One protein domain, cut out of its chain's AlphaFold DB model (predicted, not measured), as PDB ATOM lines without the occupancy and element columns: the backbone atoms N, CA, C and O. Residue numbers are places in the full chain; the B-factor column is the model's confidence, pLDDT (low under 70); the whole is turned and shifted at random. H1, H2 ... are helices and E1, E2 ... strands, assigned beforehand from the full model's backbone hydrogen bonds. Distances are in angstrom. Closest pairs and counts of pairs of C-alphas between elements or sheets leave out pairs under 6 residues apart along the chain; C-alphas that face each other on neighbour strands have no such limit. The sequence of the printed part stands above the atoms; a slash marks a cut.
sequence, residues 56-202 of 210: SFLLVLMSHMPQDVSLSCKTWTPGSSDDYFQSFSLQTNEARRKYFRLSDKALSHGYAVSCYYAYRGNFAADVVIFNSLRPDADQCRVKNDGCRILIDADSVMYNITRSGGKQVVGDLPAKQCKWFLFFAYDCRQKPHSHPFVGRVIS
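This is residues 56 to 202 of the 210 residues of the protein "uncharacterized protein LOC109710300" of Ananas comosus (UniProt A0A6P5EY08). Two strongly twisted five-stranded sheets lie face to face as a sandwich, and the two-stranded hairpin E10 and E11 reaches out beyond it as an arm at one end of the long axis. The short helices H1 and H2 lie toward the opposite end, H2 beside the strands of one sheet. The printed part has 147 residues with two named helices and twelve named strands, in the order E1 E2 E3 E4 H1 E5 E6 H2 E7 E8 E9 E10 E11 E12. One sheet runs E4 E1 E7 E8 E9 and is mixed, the other runs E3 E2 E5 E6 E12 and is antiparallel, and the class is mostly strand. The whole is compact, with a radius of gyration of the C-alphas of 15.9 A, yet elongated, with spans of 56 by 34 by 25 A.

E1 holds residues 56 to 63, from C-alpha 56 at (18.273, 73.601, -3.093), and is 23.1 A long. E2 holds residues 69 to 76, 21.8 A long, E3 residues 85 to 90, and E4 residues 95 to 101, 19.9 A long. H1, residues 104 to 109, comes before E5, residues 112 to 119, 22.3 A long. E6, residues 122 to 131, is 23.8 A long and bends by 58 degrees at residue 125. H2 is residues 137 to 140. E7 holds residues 145 to 151, E8 residues 156 to 160 and E9 residues 166 to 171. E10, residues 175 to 180, ends at C-alpha 180 at (49.016, 79.668, 33.176), and E11 holds residues 183 to 189. E12, residues 199 to 201, ends at C-alpha 201 at (41.262, 62.873, 13.360).

In the sheet E4 E1 E7 E8 E9, E4 is antiparallel to E1, with N 59 and O 98 2.9 A apart, within hydrogen-bond range. E1 and E7 are parallel at 12 degrees, with N 149 and O 60 at 2.9 A. E7, E8 and E9 form a meander, each strand the antiparallel neighbour of the one before, with N 150 and O 158 at 2.9 A and N 159 and O 167 at 2.9 A. H2 is on this sheet but at the sheet's level, with a height of 1.9 A; the closest C-alphas of H2 and E7 are those of Cys 140 and Cys 147, 4.9 A apart. In the other sheet E2 and E3 are a hairpin, with N 71 and O 88 at 2.9 A. E2 and E5 are antiparallel, with N 72 and O 116 at 2.9 A. E5 and E6 are a hairpin, with N 115 and O 127 at 2.8 A, and E6 and E12 are antiparallel, with N 125 and O 199 at 2.8 A. The two sheets make the sandwich with 52 pairs of C-alphas within 10 A, their facing parts 9.6 A centre to centre and their strands at 22 degrees. E10 and E11 are a hairpin too, with N 178 and O 186 at 2.9 A; the closest C-alphas of E6 and E10 are those of Asn 122 and Lys 175, 6.9 A apart. H1 is not on either five-stranded sheet. In H1 every O i to N i+4 pair is within hydrogen-bond range, and H2 is too short for such a pair.

The two C-alphas farthest apart are those of Ser 108 and Leu 181, 56.6 A. The printed part has no cut. The links E2 to E3 and E11 to E12 are short, the others are tight, and no link is long. The mean pLDDT of the printed part is 86.9, and residues 81 to 82 and 142 to 145 are under 70.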
ATOM      1  N   SER A  56      17.418  73.364  -4.248       78.25
ATOM      2  CA  SER A  56      18.273  73.601  -3.093       78.25
ATOM      3  C   SER A  56      17.614  73.174  -1.792       78.25
ATOM      4  O   SER A  56      16.391  73.181  -1.665       78.25
ATOM      5  N   PHE A  57      18.446  72.819  -0.815       82.81
ATOM      6  CA  PHE A  57      18.028  72.707   0.576       82.81
ATOM      7  C   PHE A  57      18.812  73.698   1.431       82.81
ATOM      8  O   PHE A  57      20.011  73.919   1.214       82.81
ATOM      9  N   LEU A  58      18.144  74.305   2.410       85.12
ATOM     10  CA  LEU A  58      18.795  75.161   3.392       85.12
ATOM     11  C   LEU A  58      19.331  74.334   4.560       85.12
ATOM     12  O   LEU A  58      18.607  73.542   5.166       85.12
ATOM     13  N   LEU A  59      20.585  74.572   4.931       87.31
ATOM     14  CA  LEU A  59      21.153  74.103   6.189       87.31
ATOM     15  C   LEU A  59      21.289  75.278   7.156       87.31
ATOM     16  O   LEU A  59      21.872  76.309   6.803       87.31
ATOM     17  N   VAL A  60      20.777  75.103   8.375       89.19
ATOM     18  CA  VAL A  60      20.859  76.090   9.458       89.19
ATOM     19  C   VAL A  60      21.669  75.498  10.603       89.19
ATOM     20  O   VAL A  60      21.296  74.473  11.172       89.19
ATOM     21  N   LEU A  61      22.776  76.150  10.936       91.62
ATOM     22  CA  LEU A  61      23.730  75.712  11.950       91.62
ATOM     23  C   LEU A  61      23.928  76.830  12.970       91.62
ATOM     24  O   LEU A  61      24.107  77.984  12.587       91.62
ATOM     25  N   MET A  62      23.967  76.492  14.252       93.56
ATOM     26  CA  MET A  62      24.288  77.425  15.329       93.56
ATOM     27  C   MET A  62      25.296  76.794  16.290       93.56
ATOM     28  O   MET A  62      25.309  75.576  16.472       93.56
ATOM     29  N   SER A  63      26.139  77.622  16.903       94.31
ATOM     30  CA  SER A  63      27.131  77.188  17.886       94.31
ATOM     31  C   SER A  63      27.041  78.040  19.148       94.31
ATOM     32  O   SER A  63      27.140  79.257  19.067       94.31
ATOM     33  N   HIS A  64      26.907  77.415  20.314       94.88
ATOM     34  CA  HIS A  64      27.116  78.042  21.626       94.88
ATOM     35  C   HIS A  64      28.532  77.799  22.162       94.88
ATOM     36  O   HIS A  64      28.834  78.100  23.318       94.88
ATOM     37  N   MET A  65      29.419  77.215  21.351       92.62
ATOM     38  CA  MET A  65      30.805  77.017  21.752       92.62
ATOM     39  C   MET A  65      31.454  78.376  22.054       92.62
ATOM     40  O   MET A  65      31.208  79.333  21.332       92.62
ATOM     41  N   PRO A  66      32.331  78.482  23.068       90.69
ATOM     42  CA  PRO A  66      32.950  79.756  23.446       90.69
ATOM     43  C   PRO A  66      33.790  80.440  22.357       90.69
ATOM     44  O   PRO A  66      34.131  81.610  22.500       90.69
ATOM     45  N   GLN A  67      34.187  79.704  21.320       90.94
ATOM     46  CA  GLN A  67      34.990  80.184  20.198       90.94
ATOM     47  C   GLN A  67      34.435  79.623  18.890       90.94
ATOM     48  O   GLN A  67      33.678  78.648  18.898       90.94
ATOM     49  N   ASP A  68      34.888  80.206  17.782       92.88
ATOM     50  CA  ASP A  68      34.445  79.843  16.445       92.88
ATOM     51  C   ASP A  68      34.645  78.353  16.141       92.88
ATOM     52  O   ASP A  68      35.695  77.752  16.410       92.88
ATOM     53  N   VAL A  69      33.614  77.766  15.539       94.50
ATOM     54  CA  VAL A  69      33.625  76.400  15.015       94.50
ATOM     55  C   VAL A  69      33.684  76.464  13.497       94.50
ATOM     56  O   VAL A  69      32.839  77.092  12.857       94.50
ATOM     57  N   SER A  70      34.644  75.751  12.915       94.44
ATOM     58  CA  SER A  70      34.766  75.617  11.467       94.44
ATOM     59  C   SER A  70      34.205  74.276  11.012       94.44
ATOM     60  O   SER A  70      34.575  73.224  11.537       94.44
ATOM     61  N   LEU A  71      33.332  74.308  10.007       93.81
ATOM     62  CA  LEU A  71      32.796  73.119   9.347       93.81
ATOM     63  C   LEU A  71      33.089  73.182   7.849       93.81
ATOM     64  O   LEU A  71      32.927  74.228   7.229       93.81
ATOM     65  N   SER A  72      33.484  72.066   7.250       92.62
ATOM     66  CA  SER A  72      33.621  71.929   5.796       92.62
ATOM     67  C   SER A  72      32.768  70.764   5.336       92.62
ATOM     68  O   SER A  72      33.119  69.606   5.549       92.62
ATOM     69  N   CYS A  73      31.620  71.073   4.751       91.31
ATOM     70  CA  CYS A  73      30.554  70.125   4.482       91.31
ATOM     71  C   CYS A  73      30.497  69.739   3.014       91.31
ATOM     72  O   CYS A  73      30.677  70.590   2.139       91.31
ATOM     73  N   LYS A  74      30.173  68.473   2.767       89.19
ATOM     74  CA  LYS A  74      29.837  67.957   1.452       89.19
ATOM     75  C   LYS A  74      28.496  67.244   1.446       89.19
ATOM     76  O   LYS A  74      28.126  66.594   2.427       89.19
ATOM     77  N   THR A  75      27.787  67.346   0.333       88.19
ATOM     78  CA  THR A  75      26.639  66.485   0.049       88.19
ATOM     79  C   THR A  75      27.129  65.186  -0.562       88.19
ATOM     80  O   THR A  75      27.937  65.207  -1.483       88.19
ATOM     81  N   TRP A  76      26.622  64.069  -0.066       84.69
ATOM     82  CA  TRP A  76      26.868  62.747  -0.611       84.69
ATOM     83  C   TRP A  76      25.547  62.132  -1.064       84.69
ATOM     84  O   TRP A  76      24.555  62.171  -0.330       84.69
ATOM     85  N   THR A  77      25.554  61.550  -2.259       84.00
ATOM     86  CA  THR A  77      24.407  60.856  -2.849       84.00
ATOM     87  C   THR A  77      24.841  59.448  -3.255       84.00
ATOM     88  O   THR A  77      25.865  59.313  -3.933       84.00
ATOM     89  N   PRO A  78      24.093  58.390  -2.892       77.94
ATOM     90  CA  PRO A  78      24.413  57.037  -3.329       77.94
ATOM     91  C   PRO A  78      24.510  56.947  -4.861       77.94
ATOM     92  O   PRO A  78      23.589  57.338  -5.573       77.94
ATOM     93  N   GLY A  79      25.627  56.427  -5.377       73.88
ATOM     94  CA  GLY A  79      25.806  56.197  -6.818       73.88
ATOM     95  C   GLY A  79      25.995  57.458  -7.674       73.88
ATOM     96  O   GLY A  79      25.870  57.383  -8.898       73.88
ATOM     97  N   SER A  80      26.293  58.607  -7.065       72.81
ATOM     98  CA  SER A  80      26.689  59.828  -7.773       72.81
ATOM     99  C   SER A  80      28.069  60.302  -7.304       72.81
ATOM    100  O   SER A  80      28.462  60.075  -6.162       72.81
ATOM    101  N   SER A  81      28.804  60.932  -8.221       67.94
ATOM    102  CA  SER A  81      30.066  61.640  -7.979       67.94
ATOM    103  C   SER A  81      29.872  63.156  -7.832       67.94
ATOM    104  O   SER A  81      30.849  63.902  -7.814       67.94
ATOM    105  N   ASP A  82      28.622  63.626  -7.785       66.44
ATOM    106  CA  ASP A  82      28.278  65.044  -7.690       66.44
ATOM    107  C   ASP A  82      28.413  65.512  -6.231       66.44
ATOM    108  O   ASP A  82      27.429  65.658  -5.499       66.44
ATOM    109  N   ASP A  83      29.654  65.726  -5.793       72.75
ATOM    110  CA  ASP A  83      29.953  66.260  -4.465       72.75
ATOM    111  C   ASP A  83      29.903  67.803  -4.509       72.75
ATOM    112  O   ASP A  83      30.685  68.454  -5.208       72.75
ATOM    113  N   TYR A  84      28.987  68.419  -3.749       78.94
ATOM    114  CA  TYR A  84      28.928  69.874  -3.572       78.94
ATOM    115  C   TYR A  84      29.485  70.279  -2.209       78.94
ATOM    116  O   TYR A  84      29.107  69.704  -1.187       78.94
ATOM    117  N   PHE A  85      30.345  71.301  -2.190       83.88
ATOM    118  CA  PHE A  85      31.115  71.699  -1.011       83.88
ATOM    119  C   PHE A  85      30.718  73.078  -0.484       83.88
ATOM    120  O   PHE A  85      30.644  74.051  -1.235       83.88
ATOM    121  N   GLN A  86      30.530  73.179   0.832       86.88
ATOM    122  CA  GLN A  86      30.306  74.443   1.532       86.88
ATOM    123  C   GLN A  86      31.022  74.468   2.877       86.88
ATOM    124  O   GLN A  86      30.858  73.570   3.701       86.88
ATOM    125  N   SER A  87      31.737  75.560   3.138       88.25
ATOM    126  CA  SER A  87      32.383  75.799   4.432       88.25
ATOM    127  C   SER A  87      31.561  76.745   5.305       88.25
ATOM    128  O   SER A  87      31.013  77.727   4.807       88.25
ATOM    129  N   PHE A  88      31.516  76.505   6.608       88.62
ATOM    130  CA  PHE A  88      30.876  77.360   7.602       88.62
ATOM    131  C   PHE A  88      31.901  77.795   8.639       88.62
ATOM    132  O   PHE A  88      32.705  76.986   9.094       88.62
ATOM    133  N   SER A  89      31.816  79.063   9.031       91.88
ATOM    134  CA  SER A  89      32.426  79.567  10.256       91.88
ATOM    135  C   SER A  89      31.291  80.009  11.175       91.88
ATOM    136  O   SER A  89      30.576  80.977  10.874       91.88
ATOM    137  N   LEU A  90      31.054  79.220  12.221       92.69
ATOM    138  CA  LEU A  90      30.006  79.451  13.209       92.69
ATOM    139  C   LEU A  90      30.594  80.272  14.352       92.69
ATOM    140  O   LEU A  90      31.429  79.761  15.098       92.69
ATOM    141  N   GLN A  91      30.146  81.518  14.479       92.31
ATOM    142  CA  GLN A  91      30.465  82.357  15.630       92.31
ATOM    143  C   GLN A  91      29.566  81.986  16.811       92.31
ATOM    144  O   GLN A  91      28.482  81.418  16.638       92.31
ATOM    145  N   THR A  92      30.015  82.313  18.018       91.31
ATOM    146  CA  THR A  92      29.274  82.050  19.252       91.31
ATOM    147  C   THR A  92      27.912  82.744  19.239       91.31
ATOM    148  O   THR A  92      27.829  83.961  19.093       91.31
ATOM    149  N   ASN A  93      26.849  81.968  19.444       88.56
ATOM    150  CA  ASN A  93      25.446  82.386  19.458       88.56
ATOM    151  C   ASN A  93      24.942  83.001  18.138       88.56
ATOM    152  O   ASN A  93      23.892  83.640  18.125       88.56
ATOM    153  N   GLU A  94      25.652  82.794  17.023       87.69
ATOM    154  CA  GLU A  94      25.206  83.229  15.700       87.69
ATOM    155  C   GLU A  94      24.718  82.031  14.876       87.69
ATOM    156  O   GLU A  94      25.432  81.043  14.675       87.69
ATOM    157  N   ALA A  95      23.495  82.127  14.353       87.19
ATOM    158  CA  ALA A  95      22.979  81.155  13.403       87.19
ATOM    159  C   ALA A  95      23.500  81.456  11.989       87.19
ATOM    160  O   ALA A  95      23.291  82.539  11.443       87.19
ATOM    161  N   ARG A  96      24.128  80.469  11.352       89.38
ATOM    162  CA  ARG A  96      24.554  80.521   9.950       89.38
ATOM    163  C   ARG A  96      23.622  79.703   9.077       89.38
ATOM    164  O   ARG A  96      23.176  78.621   9.450       89.38
ATOM    165  N   ARG A  97      23.367  80.219   7.878       86.50
ATOM    166  CA  ARG A  97      22.453  79.624   6.904       86.50
ATOM    167  C   ARG A  97      23.140  79.533   5.552       86.50
ATOM    168  O   ARG A  97      23.714  80.523   5.098       86.50
ATOM    169  N   LYS A  98      23.088  78.373   4.903       86.00
ATOM    170  CA  LYS A  98      23.572  78.216   3.525       86.00
ATOM    171  C   LYS A  98      22.684  77.279   2.732       86.00
ATOM    172  O   LYS A  98      22.242  76.255   3.245       86.00
ATOM    173  N   TYR A  99      22.491  77.631   1.468       84.25
ATOM    174  CA  TYR A  99      21.866  76.756   0.493       84.25
ATOM    175  C   TYR A  99      22.899  75.796  -0.086       84.25
ATOM    176  O   TYR A  99      24.008  76.189  -0.460       84.25
ATOM    177  N   PHE A 100      22.498  74.543  -0.197       83.19
ATOM    178  CA  PHE A 100      23.200  73.515  -0.940       83.19
ATOM    179  C   PHE A 100      22.351  73.137  -2.137       83.19
ATOM    180  O   PHE A 100      21.140  72.973  -2.003       83.19
ATOM    181  N   ARG A 101      22.983  72.992  -3.298       82.62
ATOM    182  CA  ARG A 101      22.307  72.446  -4.473       82.62
ATOM    183  C   ARG A 101      22.303  70.929  -4.387       82.62
ATOM    184  O   ARG A 101      23.325  70.332  -4.057       82.62
ATOM    185  N   LEU A 102      21.156  70.338  -4.682       81.31
ATOM    186  CA  LEU A 102      20.986  68.902  -4.833       81.31
ATOM    187  C   LEU A 102      20.912  68.576  -6.317       81.31
ATOM    188  O   LEU A 102      20.375  69.349  -7.103       81.31
ATOM    189  N   SER A 103      21.457  67.427  -6.701       80.94
ATOM    190  CA  SER A 103      21.194  66.866  -8.022       80.94
ATOM    191  C   SER A 103      19.821  66.184  -8.041       80.94
ATOM    192  O   SER A 103      19.326  65.731  -7.006       80.94
ATOM    193  N   ASP A 104      19.224  66.014  -9.220       81.56
ATOM    194  CA  ASP A 104      17.950  65.287  -9.368       81.56
ATOM    195  C   ASP A 104      18.023  63.857  -8.804       81.56
ATOM    196  O   ASP A 104      17.064  63.320  -8.236       81.56
ATOM    197  N   LYS A 105      19.209  63.240  -8.899       81.31
ATOM    198  CA  LYS A 105      19.493  61.929  -8.308       81.31
ATOM    199  C   LYS A 105      19.408  61.964  -6.785       81.31
ATOM    200  O   LYS A 105      18.828  61.044  -6.215       81.31
ATOM    201  N   ALA A 106      19.937  63.013  -6.155       81.50
ATOM    202  CA  ALA A 106      19.906  63.223  -4.709       81.50
ATOM    203  C   ALA A 106      18.473  63.385  -4.184       81.50
ATOM    204  O   ALA A 106      18.125  62.839  -3.137       81.50
ATOM    205  N   LEU A 107      17.621  64.080  -4.942       80.00
ATOM    206  CA  LEU A 107      16.198  64.223  -4.624       80.00
ATOM    207  C   LEU A 107      15.433  62.897  -4.746       80.00
ATOM    208  O   LEU A 107      14.524  62.644  -3.961       80.00
ATOM    209  N   SER A 108      15.822  62.041  -5.694       82.56
ATOM    210  CA  SER A 108      15.119  60.783  -5.987       82.56
ATOM    211  C   SER A 108      15.590  59.586  -5.144       82.56
ATOM    212  O   SER A 108      14.785  58.725  -4.806       82.56
ATOM    213  N   HIS A 109      16.882  59.515  -4.800       83.38
ATOM    214  CA  HIS A 109      17.503  58.373  -4.102       83.38
ATOM    215  C   HIS A 109      17.920  58.691  -2.662       83.38
ATOM    216  O   HIS A 109      18.448  57.825  -1.963       83.38
ATOM    217  N   GLY A 110      17.694  59.929  -2.223       86.19
ATOM    218  CA  GLY A 110      18.169  60.442  -0.950       86.19
ATOM    219  C   GLY A 110      19.619  60.924  -0.999       86.19
ATOM    220  O   GLY A 110      20.421  60.572  -1.860       86.19
ATOM    221  N   TYR A 111      19.941  61.759  -0.025       86.56
ATOM    222  CA  TYR A 111      21.234  62.391   0.185       86.56
ATOM    223  C   TYR A 111      21.585  62.483   1.671       86.56
ATOM    224  O   TYR A 111      20.713  62.455   2.551       86.56
ATOM    225  N   ALA A 112      22.875  62.646   1.943       89.31
ATOM    226  CA  ALA A 112      23.412  62.963   3.255       89.31
ATOM    227  C   ALA A 112      24.362  64.162   3.177       89.31
ATOM    228  O   ALA A 112      24.957  64.442   2.140       89.31
ATOM    229  N   VAL A 113      24.516  64.866   4.291       89.62
ATOM    230  CA  VAL A 113      25.466  65.963   4.460       89.62
ATOM    231  C   VAL A 113      26.465  65.538   5.516       89.62
ATOM    232  O   VAL A 113      26.094  65.308   6.667       89.62
ATOM    233  N   SER A 114      27.726  65.435   5.119       91.50
ATOM    234  CA  SER A 114      28.832  65.066   5.998       91.50
ATOM    235  C   SER A 114      29.853  66.190   6.028       91.50
ATOM    236  O   SER A 114      30.141  66.791   4.993       91.50
ATOM    237  N   CYS A 115      30.398  66.496   7.200       93.19
ATOM    238  CA  CYS A 115      31.333  67.596   7.372       93.19
ATOM    239  C   CYS A 115      32.632  67.150   8.037       93.19
ATOM    240  O   CYS A 115      32.661  66.246   8.874       93.19
ATOM    241  N   TYR A 116      33.706  67.858   7.707       95.06
ATOM    242  CA  TYR A 116      34.837  67.993   8.610       95.06
ATOM    243  C   TYR A 116      34.515  69.048   9.659       95.06
ATOM    244  O   TYR A 116      34.037  70.129   9.322       95.06
ATOM    245  N   TYR A 117      34.812  68.738  10.911       95.62
ATOM    246  CA  TYR A 117      34.670  69.619  12.061       95.62
ATOM    247  C   TYR A 117      36.042  70.037  12.579       95.62
ATOM    248  O   TYR A 117      36.957  69.214  12.654       95.62
ATOM    249  N   ALA A 118      36.169  71.307  12.954       95.06
ATOM    250  CA  ALA A 118      37.346  71.867  13.594       95.06
ATOM    251  C   ALA A 118      36.960  72.818  14.729       95.06
ATOM    252  O   ALA A 118      36.225  73.786  14.529       95.06
ATOM    253  N   TYR A 119      37.539  72.580  15.905       93.81
ATOM    254  CA  TYR A 119      37.417  73.462  17.060       93.81
ATOM    255  C   TYR A 119      38.665  73.392  17.941       93.81
ATOM    256  O   TYR A 119      39.006  72.340  18.492       93.81
ATOM    257  N   ARG A 120      39.365  74.524  18.087       90.56
ATOM    258  CA  ARG A 120      40.571  74.663  18.932       90.56
ATOM    259  C   ARG A 120      41.602  73.539  18.740       90.56
ATOM    260  O   ARG A 120      42.095  72.962  19.707       90.56
ATOM    261  N   GLY A 121      41.889  73.190  17.485       88.56
ATOM    262  CA  GLY A 121      42.844  72.128  17.141       88.56
ATOM    263  C   GLY A 121      42.337  70.698  17.366       88.56
ATOM    264  O   GLY A 121      43.126  69.759  17.301       88.56
ATOM    265  N   ASN A 122      41.043  70.517  17.640       92.44
ATOM    266  CA  ASN A 122      40.375  69.218  17.637       92.44
ATOM    267  C   ASN A 122      39.604  69.064  16.338       92.44
ATOM    268  O   ASN A 122      38.970  70.017  15.882       92.44
ATOM    269  N   PHE A 123      39.664  67.868  15.764       93.94
ATOM    270  CA  PHE A 123      39.140  67.619  14.434       93.94
ATOM    271  C   PHE A 123      38.333  66.324  14.396       93.94
ATOM    272  O   PHE A 123      38.703  65.329  15.027       93.94
ATOM    273  N   ALA A 124      37.260  66.324  13.612       94.88
ATOM    274  CA  ALA A 124      36.542  65.114  13.233       94.88
ATOM    275  C   ALA A 124      36.259  65.120  11.730       94.88
ATOM    276  O   ALA A 124      35.960  66.160  11.148       94.88
ATOM    277  N   ALA A 125      36.380  63.949  11.116       94.38
ATOM    278  CA  ALA A 125      35.882  63.647   9.784       94.38
ATOM    279  C   ALA A 125      34.514  62.975   9.886       94.38
ATOM    280  O   ALA A 125      34.133  62.497  10.954       94.38
ATOM    281  N   ASP A 126      33.823  62.862   8.756       92.50
ATOM    282  CA  ASP A 126      32.629  62.024   8.635       92.50
ATOM    283  C   ASP A 126      31.504  62.424   9.620       92.50
ATOM    284  O   ASP A 126      30.707  61.591  10.051       92.50
ATOM    285  N   VAL A 127      31.443  63.710  10.002       94.44
ATOM    286  CA  VAL A 127      30.418  64.253  10.903       94.44
ATOM    287  C   VAL A 127      29.127  64.414  10.111       94.44
ATOM    288  O   VAL A 127      28.950  65.392   9.384       94.44
ATOM    289  N   VAL A 128      28.229  63.437  10.219       91.75
ATOM    290  CA  VAL A 128      26.952  63.449   9.495       91.75
ATOM    291  C   VAL A 128      25.991  64.430  10.158       91.75
ATOM    292  O   VAL A 128      25.473  64.176  11.243       91.75
ATOM    293  N   ILE A 129      25.745  65.547   9.477       90.12
ATOM    294  CA  ILE A 129      24.849  66.610   9.935       90.12
ATOM    295  C   ILE A 129      23.397  66.308   9.570       90.12
ATOM    296  O   ILE A 129      22.479  66.591  10.334       90.12
ATOM    297  N   PHE A 130      23.181  65.723   8.394       89.25
ATOM    298  CA  PHE A 130      21.851  65.369   7.916       89.25
ATOM    299  C   PHE A 130      21.914  64.115   7.049       89.25
ATOM    300  O   PHE A 130      22.870  63.919   6.305       89.25
ATOM    301  N   ASN A 131      20.890  63.272   7.123       88.69
ATOM    302  CA  ASN A 131      20.728  62.132   6.230       88.69
ATOM    303  C   ASN A 131      19.236  61.911   5.977       88.69
ATOM    304  O   ASN A 131      18.509  61.500   6.879       88.69
ATOM    305  N   SER A 132      18.803  62.181   4.747       86.94
ATOM    306  CA  SER A 132      17.398  62.077   4.326       86.94
ATOM    307  C   SER A 132      16.841  60.652   4.354       86.94
ATOM    308  O   SER A 132      15.629  60.485   4.391       86.94
ATOM    309  N   LEU A 133      17.707  59.634   4.359       87.25
ATOM    310  CA  LEU A 133      17.307  58.227   4.402       87.25
ATOM    311  C   LEU A 133      17.044  57.728   5.825       87.25
ATOM    312  O   LEU A 133      16.613  56.590   6.007       87.25
ATOM    313  N   ARG A 134      17.331  58.539   6.851       85.06
ATOM    314  CA  ARG A 134      17.053  58.136   8.228       85.06
ATOM    315  C   ARG A 134      15.557  58.266   8.548       85.06
ATOM    316  O   ARG A 134      14.955  59.274   8.184       85.06
ATOM    317  N   PRO A 135      14.972  57.329   9.317       82.06
ATOM    318  CA  PRO A 135      13.560  57.395   9.711       82.06
ATOM    319  C   PRO A 135      13.191  58.642  10.526       82.06
ATOM    320  O   PRO A 135      12.045  59.078  10.516       82.06
ATOM    321  N   ASP A 136      14.153  59.214  11.252       78.81
ATOM    322  CA  ASP A 136      13.971  60.417  12.064       78.81
ATOM    323  C   ASP A 136      14.208  61.722  11.290       78.81
ATOM    324  O   ASP A 136      13.979  62.801  11.836       78.81
ATOM    325  N   ALA A 137      14.599  61.660  10.011       81.94
ATOM    326  CA  ALA A 137      14.869  62.852   9.206       81.94
ATOM    327  C   ALA A 137      13.645  63.777   9.114       81.94
ATOM    328  O   ALA A 137      13.771  65.000   9.209       81.94
ATOM    329  N   ASP A 138      12.444  63.205   9.008       82.19
ATOM    330  CA  ASP A 138      11.200  63.971   8.926       82.19
ATOM    331  C   ASP A 138      10.861  64.727  10.215       82.19
ATOM    332  O   ASP A 138      10.097  65.691  10.169       82.19
ATOM    333  N   GLN A 139      11.437  64.345  11.358       79.44
ATOM    334  CA  GLN A 139      11.155  64.999  12.637       79.44
ATOM    335  C   GLN A 139      11.785  66.389  12.734       79.44
ATOM    336  O   GLN A 139      11.244  67.246  13.428       79.44
ATOM    337  N   CYS A 140      12.901  66.631  12.044       78.31
ATOM    338  CA  CYS A 140      13.613  67.912  12.074       78.31
ATOM    339  C   CYS A 140      13.634  68.649  10.730       78.31
ATOM    340  O   CYS A 140      13.979  69.828  10.682       78.31
ATOM    341  N   ARG A 141      13.234  67.988   9.640       77.50
ATOM    342  CA  ARG A 141      13.212  68.565   8.295       77.50
ATOM    343  C   ARG A 141      12.239  69.742   8.206       77.50
ATOM    344  O   ARG A 141      11.029  69.547   8.336       77.50
ATOM    345  N   VAL A 142      12.736  70.940   7.926       69.56
ATOM    346  CA  VAL A 142      11.898  72.120   7.646       69.56
ATOM    347  C   VAL A 142      11.469  72.093   6.162       69.56
ATOM    348  O   VAL A 142      12.050  71.375   5.345       69.56
ATOM    349  N   LYS A 143      10.363  72.754   5.790       64.81
ATOM    350  CA  LYS A 143       9.817  72.690   4.419       64.81
ATOM    351  C   LYS A 143      10.851  73.231   3.415       64.81
ATOM    352  O   LYS A 143      11.184  74.402   3.487       64.81
ATOM    353  N   ASN A 144      11.282  72.384   2.470       59.78
ATOM    354  CA  ASN A 144      12.365  72.633   1.496       59.78
ATOM    355  C   ASN A 144      13.780  72.782   2.094       59.78
ATOM    356  O   ASN A 144      14.693  73.230   1.409       59.78
ATOM    357  N   ASP A 145      13.980  72.338   3.334       67.88
ATOM    358  CA  ASP A 145      15.217  72.527   4.088       67.88
ATOM    359  C   ASP A 145      15.722  71.201   4.679       67.88
ATOM    360  O   ASP A 145      15.028  70.179   4.676       67.88
ATOM    361  N   GLY A 146      16.943  71.222   5.213       75.06
ATOM    362  CA  GLY A 146      17.457  70.185   6.101       75.06
ATOM    363  C   GLY A 146      16.956  70.356   7.539       75.06
ATOM    364  O   GLY A 146      15.932  70.993   7.805       75.06
ATOM    365  N   CYS A 147      17.695  69.783   8.486       83.69
ATOM    366  CA  CYS A 147      17.452  69.993   9.910       83.69
ATOM    367  C   CYS A 147      18.188  71.233  10.426       83.69
ATOM    368  O   CYS A 147      19.255  71.600   9.927       83.69
ATOM    369  N   ARG A 148      17.612  71.870  11.448       88.81
ATOM    370  CA  ARG A 148      18.283  72.899  12.248       88.81
ATOM    371  C   ARG A 148      19.225  72.205  13.229       88.81
ATOM    372  O   ARG A 148      18.816  71.264  13.905       88.81
ATOM    373  N   ILE A 149      20.467  72.662  13.307       92.50
ATOM    374  CA  ILE A 149      21.522  72.007  14.084       92.50
ATOM    375  C   ILE A 149      22.078  72.980  15.111       92.50
ATOM    376  O   ILE A 149      22.370  74.134  14.789       92.50
ATOM    377  N   LEU A 150      22.278  72.487  16.326       94.56
ATOM    378  CA  LEU A 150      22.900  73.223  17.416       94.56
ATOM    379  C   LEU A 150      24.115  72.455  17.933       94.56
ATOM    380  O   LEU A 150      23.991  71.304  18.336       94.56
ATOM    381  N   ILE A 151      25.268  73.112  17.967       95.81
ATOM    382  CA  ILE A 151      26.432  72.660  18.730       95.81
ATOM    383  C   ILE A 151      26.425  73.436  20.041       95.81
ATOM    384  O   ILE A 151      26.638  74.647  20.040       95.81
ATOM    385  N   ASP A 152      26.135  72.767  21.149       94.81
ATOM    386  CA  ASP A 152      26.007  73.436  22.441       94.81
ATOM    387  C   ASP A 152      27.375  73.636  23.119       94.81
ATOM    388  O   ASP A 152      28.381  73.048  22.718       94.81
ATOM    389  N   ALA A 153      27.442  74.479  24.151       91.50
ATOM    390  CA  ALA A 153      28.689  74.820  24.851       91.50
ATOM    391  C   ALA A 153      29.370  73.596  25.501       91.50
ATOM    392  O   ALA A 153      30.577  73.585  25.790       91.50
ATOM    393  N   ASP A 154      28.597  72.536  25.736       91.06
ATOM    394  CA  ASP A 154      29.067  71.258  26.238       91.06
ATOM    395  C   ASP A 154      29.738  70.376  25.159       91.06
ATOM    396  O   ASP A 154      30.292  69.343  25.521       91.06
ATOM    397  N   SER A 155      29.861  70.854  23.912       93.69
ATOM    398  CA  SER A 155      30.310  70.118  22.717       93.69
ATOM    399  C   SER A 155      29.404  68.952  22.309       93.69
ATOM    400  O   SER A 155      29.846  68.075  21.572       93.69
ATOM    401  N   VAL A 156      28.136  68.968  22.719       95.75
ATOM    402  CA  VAL A 156      27.111  68.057  22.204       95.75
ATOM    403  C   VAL A 156      26.450  68.676  20.974       95.75
ATOM    404  O   VAL A 156      26.128  69.867  20.932       95.75
ATOM    405  N   MET A 157      26.239  67.853  19.952       95.19
ATOM    406  CA  MET A 157      25.499  68.215  18.753       95.19
ATOM    407  C   MET A 157      24.044  67.753  18.863       95.19
ATOM    408  O   MET A 157      23.765  66.595  19.184       95.19
ATOM    409  N   TYR A 158      23.123  68.654  18.537       93.88
ATOM    410  CA  TYR A 158      21.684  68.431  18.570       93.88
ATOM    411  C   TYR A 158      21.035  68.728  17.219       93.88
ATOM    412  O   TYR A 158      21.370  69.720  16.566       93.88
ATOM    413  N   ASN A 159      20.032  67.928  16.871       91.94
ATOM    414  CA  ASN A 159      19.042  68.263  15.857       91.94
ATOM    415  C   ASN A 159      17.846  68.928  16.539       91.94
ATOM    416  O   ASN A 159      17.308  68.399  17.514       91.94
ATOM    417  N   ILE A 160      17.411  70.074  16.026       89.44
ATOM    418  CA  ILE A 160      16.191  70.733  16.487       89.44
ATOM    419  C   ILE A 160      15.020  70.176  15.679       89.44
ATOM    420  O   ILE A 160      14.986  70.267  14.450       89.44
ATOM    421  N   THR A 161      14.080  69.556  16.380       85.38
ATOM    422  CA  THR A 161      12.848  68.989  15.822       85.38
ATOM    423  C   THR A 161      11.854  70.087  15.436       85.38
ATOM    424  O   THR A 161      11.951  71.222  15.897       85.38
ATOM    425  N   ARG A 162      10.849  69.743  14.624       81.06
ATOM    426  CA  ARG A 162       9.762  70.654  14.223       81.06
ATOM    427  C   ARG A 162       8.941  71.190  15.393       81.06
ATOM    428  O   ARG A 162       8.317  72.225  15.243       81.06
ATOM    429  N   SER A 163       8.907  70.480  16.520       81.50
ATOM    430  CA  SER A 163       8.216  70.916  17.738       81.50
ATOM    431  C   SER A 163       9.115  71.732  18.676       81.50
ATOM    432  O   SER A 163       8.790  71.864  19.852       81.50
ATOM    433  N   GLY A 164      10.286  72.184  18.211       79.94
ATOM    434  CA  GLY A 164      11.261  72.933  19.014       79.94
ATOM    435  C   GLY A 164      12.081  72.078  19.992       79.94
ATOM    436  O   GLY A 164      12.965  72.584  20.680       79.94
ATOM    437  N   GLY A 165      11.838  70.766  20.058       86.38
ATOM    438  CA  GLY A 165      12.605  69.841  20.897       86.38
ATOM    439  C   GLY A 165      14.027  69.610  20.376       86.38
ATOM    440  O   GLY A 165      14.265  69.674  19.171       86.38
ATOM    441  N   LYS A 166      14.965  69.289  21.275       90.94
ATOM    442  CA  LYS A 166      16.349  68.924  20.936       90.94
ATOM    443  C   LYS A 166      16.524  67.406  20.954       90.94
ATOM    444  O   LYS A 166      16.266  66.771  21.972       90.94
ATOM    445  N   GLN A 167      17.016  66.838  19.860       91.00
ATOM    446  CA  GLN A 167      17.416  65.435  19.772       91.00
ATOM    447  C   GLN A 167      18.943  65.346  19.759       91.00
ATOM    448  O   GLN A 167      19.588  65.980  18.925       91.00
ATOM    449  N   VAL A 168      19.523  64.567  20.673       93.31
ATOM    450  CA  VAL A 168      20.978  64.361  20.735       93.31
ATOM    451  C   VAL A 168      21.442  63.578  19.508       93.31
ATOM    452  O   VAL A 168      20.938  62.490  19.234       93.31
ATOM    453  N   VAL A 169      22.428  64.120  18.797       92.62
ATOM    454  CA  VAL A 169      23.140  63.425  17.715       92.62
ATOM    455  C   VAL A 169      24.363  62.702  18.277       92.62
ATOM    456  O   VAL A 169      24.598  61.543  17.948       92.62
ATOM    457  N   GLY A 170      25.117  63.377  19.145       94.38
ATOM    458  CA  GLY A 170      26.293  62.834  19.820       94.38
ATOM    459  C   GLY A 170      27.267  63.927  20.249       94.38
ATOM    460  O   GLY A 170      26.985  65.117  20.113       94.38
ATOM    461  N   ASP A 171      28.424  63.515  20.751       95.56
ATOM    462  CA  ASP A 171      29.483  64.418  21.201       95.56
ATOM    463  C   ASP A 171      30.438  64.797  20.060       95.56
ATOM    464  O   ASP A 171      30.711  64.015  19.151       95.56
ATOM    465  N   LEU A 172      31.003  65.998  20.111       95.19
ATOM    466  CA  LEU A 172      32.070  66.448  19.220       95.19
ATOM    467  C   LEU A 172      33.398  66.498  19.982       95.19
ATOM    468  O   LEU A 172      33.427  66.804  21.178       95.19
ATOM    469  N   PRO A 173      34.534  66.202  19.326       93.88
ATOM    470  CA  PRO A 173      35.815  66.205  20.010       93.88
ATOM    471  C   PRO A 173      36.194  67.626  20.432       93.88
ATOM    472  O   PRO A 173      36.462  68.492  19.603       93.88
ATOM    473  N   ALA A 174      36.301  67.842  21.738       92.31
ATOM    474  CA  ALA A 174      36.799  69.081  22.309       92.31
ATOM    475  C   ALA A 174      37.785  68.784  23.441       92.31
ATOM    476  O   ALA A 174      37.519  67.981  24.339       92.31
ATOM    477  N   LYS A 175      38.937  69.457  23.419       87.06
ATOM    478  CA  LYS A 175      39.881  69.466  24.539       87.06
ATOM    479  C   LYS A 175      39.662  70.691  25.413       87.06
ATOM    480  O   LYS A 175      39.438  71.798  24.923       87.06
ATOM    481  N   GLN A 176      39.785  70.488  26.715       83.69
ATOM    482  CA  GLN A 176      39.879  71.554  27.696       83.69
ATOM    483  C   GLN A 176      41.332  71.673  28.137       83.69
ATOM    484  O   GLN A 176      41.928  70.700  28.592       83.69
ATOM    485  N   CYS A 177      41.895  72.867  27.969       83.69
ATOM    486  CA  CYS A 177      43.254  73.182  28.385       83.69
ATOM    487  C   CYS A 177      43.221  74.140  29.569       83.69
ATOM    488  O   CYS A 177      42.524  75.157  29.505       83.69
ATOM    489  N   LYS A 178      44.001  73.850  30.610       84.75
ATOM    490  CA  LYS A 178      44.332  74.833  31.646       84.75
ATOM    491  C   LYS A 178      45.434  75.758  31.149       84.75
ATOM    492  O   LYS A 178      46.369  75.311  30.481       84.75
ATOM    493  N   TRP A 179      45.306  77.032  31.499       81.31
ATOM    494  CA  TRP A 179      46.210  78.100  31.088       81.31
ATOM    495  C   TRP A 179      46.919  78.679  32.312       81.31
ATOM    496  O   TRP A 179      46.287  78.892  33.345       81.31
ATOM    497  N   PHE A 180      48.220  78.928  32.200       85.31
ATOM    498  CA  PHE A 180      49.016  79.668  33.176       85.31
ATOM    499  C   PHE A 180      49.956  80.605  32.422       85.31
ATOM    500  O   PHE A 180      50.688  80.152  31.547       85.31
ATOM    501  N   LEU A 181      49.903  81.907  32.727       82.69
ATOM    502  CA  LEU A 181      50.710  82.942  32.062       82.69
ATOM    503  C   LEU A 181      50.751  82.788  30.525       82.69
ATOM    504  O   LEU A 181      51.819  82.762  29.930       82.69
ATOM    505  N   PHE A 182      49.582  82.660  29.885       77.00
ATOM    506  CA  PHE A 182      49.419  82.473  28.430       77.00
ATOM    507  C   PHE A 182      49.914  81.136  27.846       77.00
ATOM    508  O   PHE A 182      49.685  80.878  26.665       77.00
ATOM    509  N   PHE A 183      50.490  80.241  28.649       79.12
ATOM    510  CA  PHE A 183      50.850  78.889  28.227       79.12
ATOM    511  C   PHE A 183      49.758  77.884  28.607       79.12
ATOM    512  O   PHE A 183      49.311  77.820  29.755       79.12
ATOM    513  N   ALA A 184      49.332  77.073  27.638       79.88
ATOM    514  CA  ALA A 184      48.474  75.919  27.888       79.88
ATOM    515  C   ALA A 184      49.336  74.739  28.371       79.88
ATOM    516  O   ALA A 184      50.252  74.335  27.659       79.88
ATOM    517  N   TYR A 185      49.058  74.191  29.559       81.31
ATOM    518  CA  TYR A 185      49.936  73.184  30.191       81.31
ATOM    519  C   TYR A 185      49.253  71.858  30.569       81.31
ATOM    520  O   TYR A 185      49.937  70.864  30.778       81.31
ATOM    521  N   ASP A 186      47.921  71.802  30.640       82.94
ATOM    522  CA  ASP A 186      47.170  70.571  30.945       82.94
ATOM    523  C   ASP A 186      45.941  70.512  30.038       82.94
ATOM    524  O   ASP A 186      44.897  71.085  30.353       82.94
ATOM    525  N   CYS A 187      46.106  69.893  28.865       85.19
ATOM    526  CA  CYS A 187      45.052  69.702  27.875       85.19
ATOM    527  C   CYS A 187      44.512  68.277  27.955       85.19
ATOM    528  O   CYS A 187      45.189  67.327  27.563       85.19
ATOM    529  N   ARG A 188      43.268  68.129  28.405       85.50
ATOM    530  CA  ARG A 188      42.581  66.836  28.469       85.50
ATOM    531  C   ARG A 188      41.375  66.831  27.557       85.50
ATOM    532  O   ARG A 188      40.794  67.878  27.263       85.50
ATOM    533  N   GLN A 189      41.008  65.645  27.093       83.12
ATOM    534  CA  GLN A 189      39.745  65.478  26.394       83.12
ATOM    535  C   GLN A 189      38.610  65.760  27.371       83.12
ATOM    536  O   GLN A 189      38.651  65.326  28.525       83.12
ATOM    537  N   LYS A 190      37.634  66.548  26.925       84.25
ATOM    538  CA  LYS A 190      36.455  66.824  27.729       84.25
ATOM    539  C   LYS A 190      35.707  65.506  27.983       84.25
ATOM    540  O   LYS A 190      35.624  64.693  27.058       84.25
ATOM    541  N   PRO A 191      35.181  65.279  29.199       86.31
ATOM    542  CA  PRO A 191      34.273  64.166  29.443       86.31
ATOM    543  C   PRO A 191      33.116  64.206  28.444       86.31
ATOM    544  O   PRO A 191      32.575  65.280  28.182       86.31
ATOM    545  N   HIS A 192      32.762  63.053  27.891       88.88
ATOM    546  CA  HIS A 192      31.680  62.905  26.925       88.88
ATOM    547  C   HIS A 192      30.696  61.856  27.454       88.88
ATOM    548  O   HIS A 192      31.105  60.902  28.119       88.88
ATOM    549  N   SER A 193      29.403  62.071  27.221       92.69
ATOM    550  CA  SER A 193      28.331  61.197  27.737       92.69
ATOM    551  C   SER A 193      27.713  60.337  26.638       92.69
ATOM    552  O   SER A 193      27.071  59.326  26.911       92.69
ATOM    553  N   HIS A 194      27.933  60.728  25.389       93.25
ATOM    554  CA  HIS A 194      27.413  60.126  24.181       93.25
ATOM    555  C   HIS A 194      28.579  59.673  23.283       93.25
ATOM    556  O   HIS A 194      29.741  60.054  23.487       93.25
ATOM    557  N   PRO A 195      28.306  58.825  22.281       93.25
ATOM    558  CA  PRO A 195      29.277  58.510  21.244       93.25
ATOM    559  C   PRO A 195      29.687  59.760  20.459       93.25
ATOM    560  O   PRO A 195      28.876  60.668  20.256       93.25
ATOM    561  N   PHE A 196      30.932  59.789  19.980       93.38
ATOM    562  CA  PHE A 196      31.379  60.866  19.101       93.38
ATOM    563  C   PHE A 196      30.644  60.828  17.758       93.38
ATOM    564  O   PHE A 196      30.454  59.763  17.168       93.38
ATOM    565  N   VAL A 197      30.277  62.005  17.255       93.38
ATOM    566  CA  VAL A 197      29.756  62.170  15.901       93.38
ATOM    567  C   VAL A 197      30.927  62.139  14.925       93.38
ATOM    568  O   VAL A 197      31.834  62.973  14.984       93.38
ATOM    569  N   GLY A 198      30.896  61.170  14.014       92.75
ATOM    570  CA  GLY A 198      31.954  60.963  13.033       92.75
ATOM    571  C   GLY A 198      33.212  60.332  13.632       92.75
ATOM    572  O   GLY A 198      33.185  59.638  14.649       92.75
ATOM    573  N   ARG A 199      34.342  60.545  12.963       94.38
ATOM    574  CA  ARG A 199      35.631  59.932  13.284       94.38
ATOM    575  C   ARG A 199      36.638  60.996  13.689       94.38
ATOM    576  O   ARG A 199      36.983  61.861  12.892       94.38
ATOM    577  N   VAL A 200      37.155  60.907  14.910       93.38
ATOM    578  CA  VAL A 200      38.179  61.837  15.412       93.38
ATOM    579  C   VAL A 200      39.466  61.691  14.593       93.38
ATOM    580  O   VAL A 200      39.957  60.583  14.379       93.38
ATOM    581  N   ILE A 201      40.017  62.816  14.138       93.19
ATOM    582  CA  ILE A 201      41.262  62.873  13.360       93.19
ATOM    583  C   ILE A 201      42.267  63.817  14.027       93.19
ATOM    584  O   ILE A 201      41.908  64.703  14.800       93.19
ATOM    585  N   SER A 202      43.555  63.632  13.735       88.50
ATOM    586  CA  SER A 202      44.637  64.401  14.367       88.50
ATOM    587  C   SER A 202      44.902  65.763  13.724       88.50
ATOM    588  O   SER A 202      45.490  66.632  14.364       88.50
TER     589      SER A 202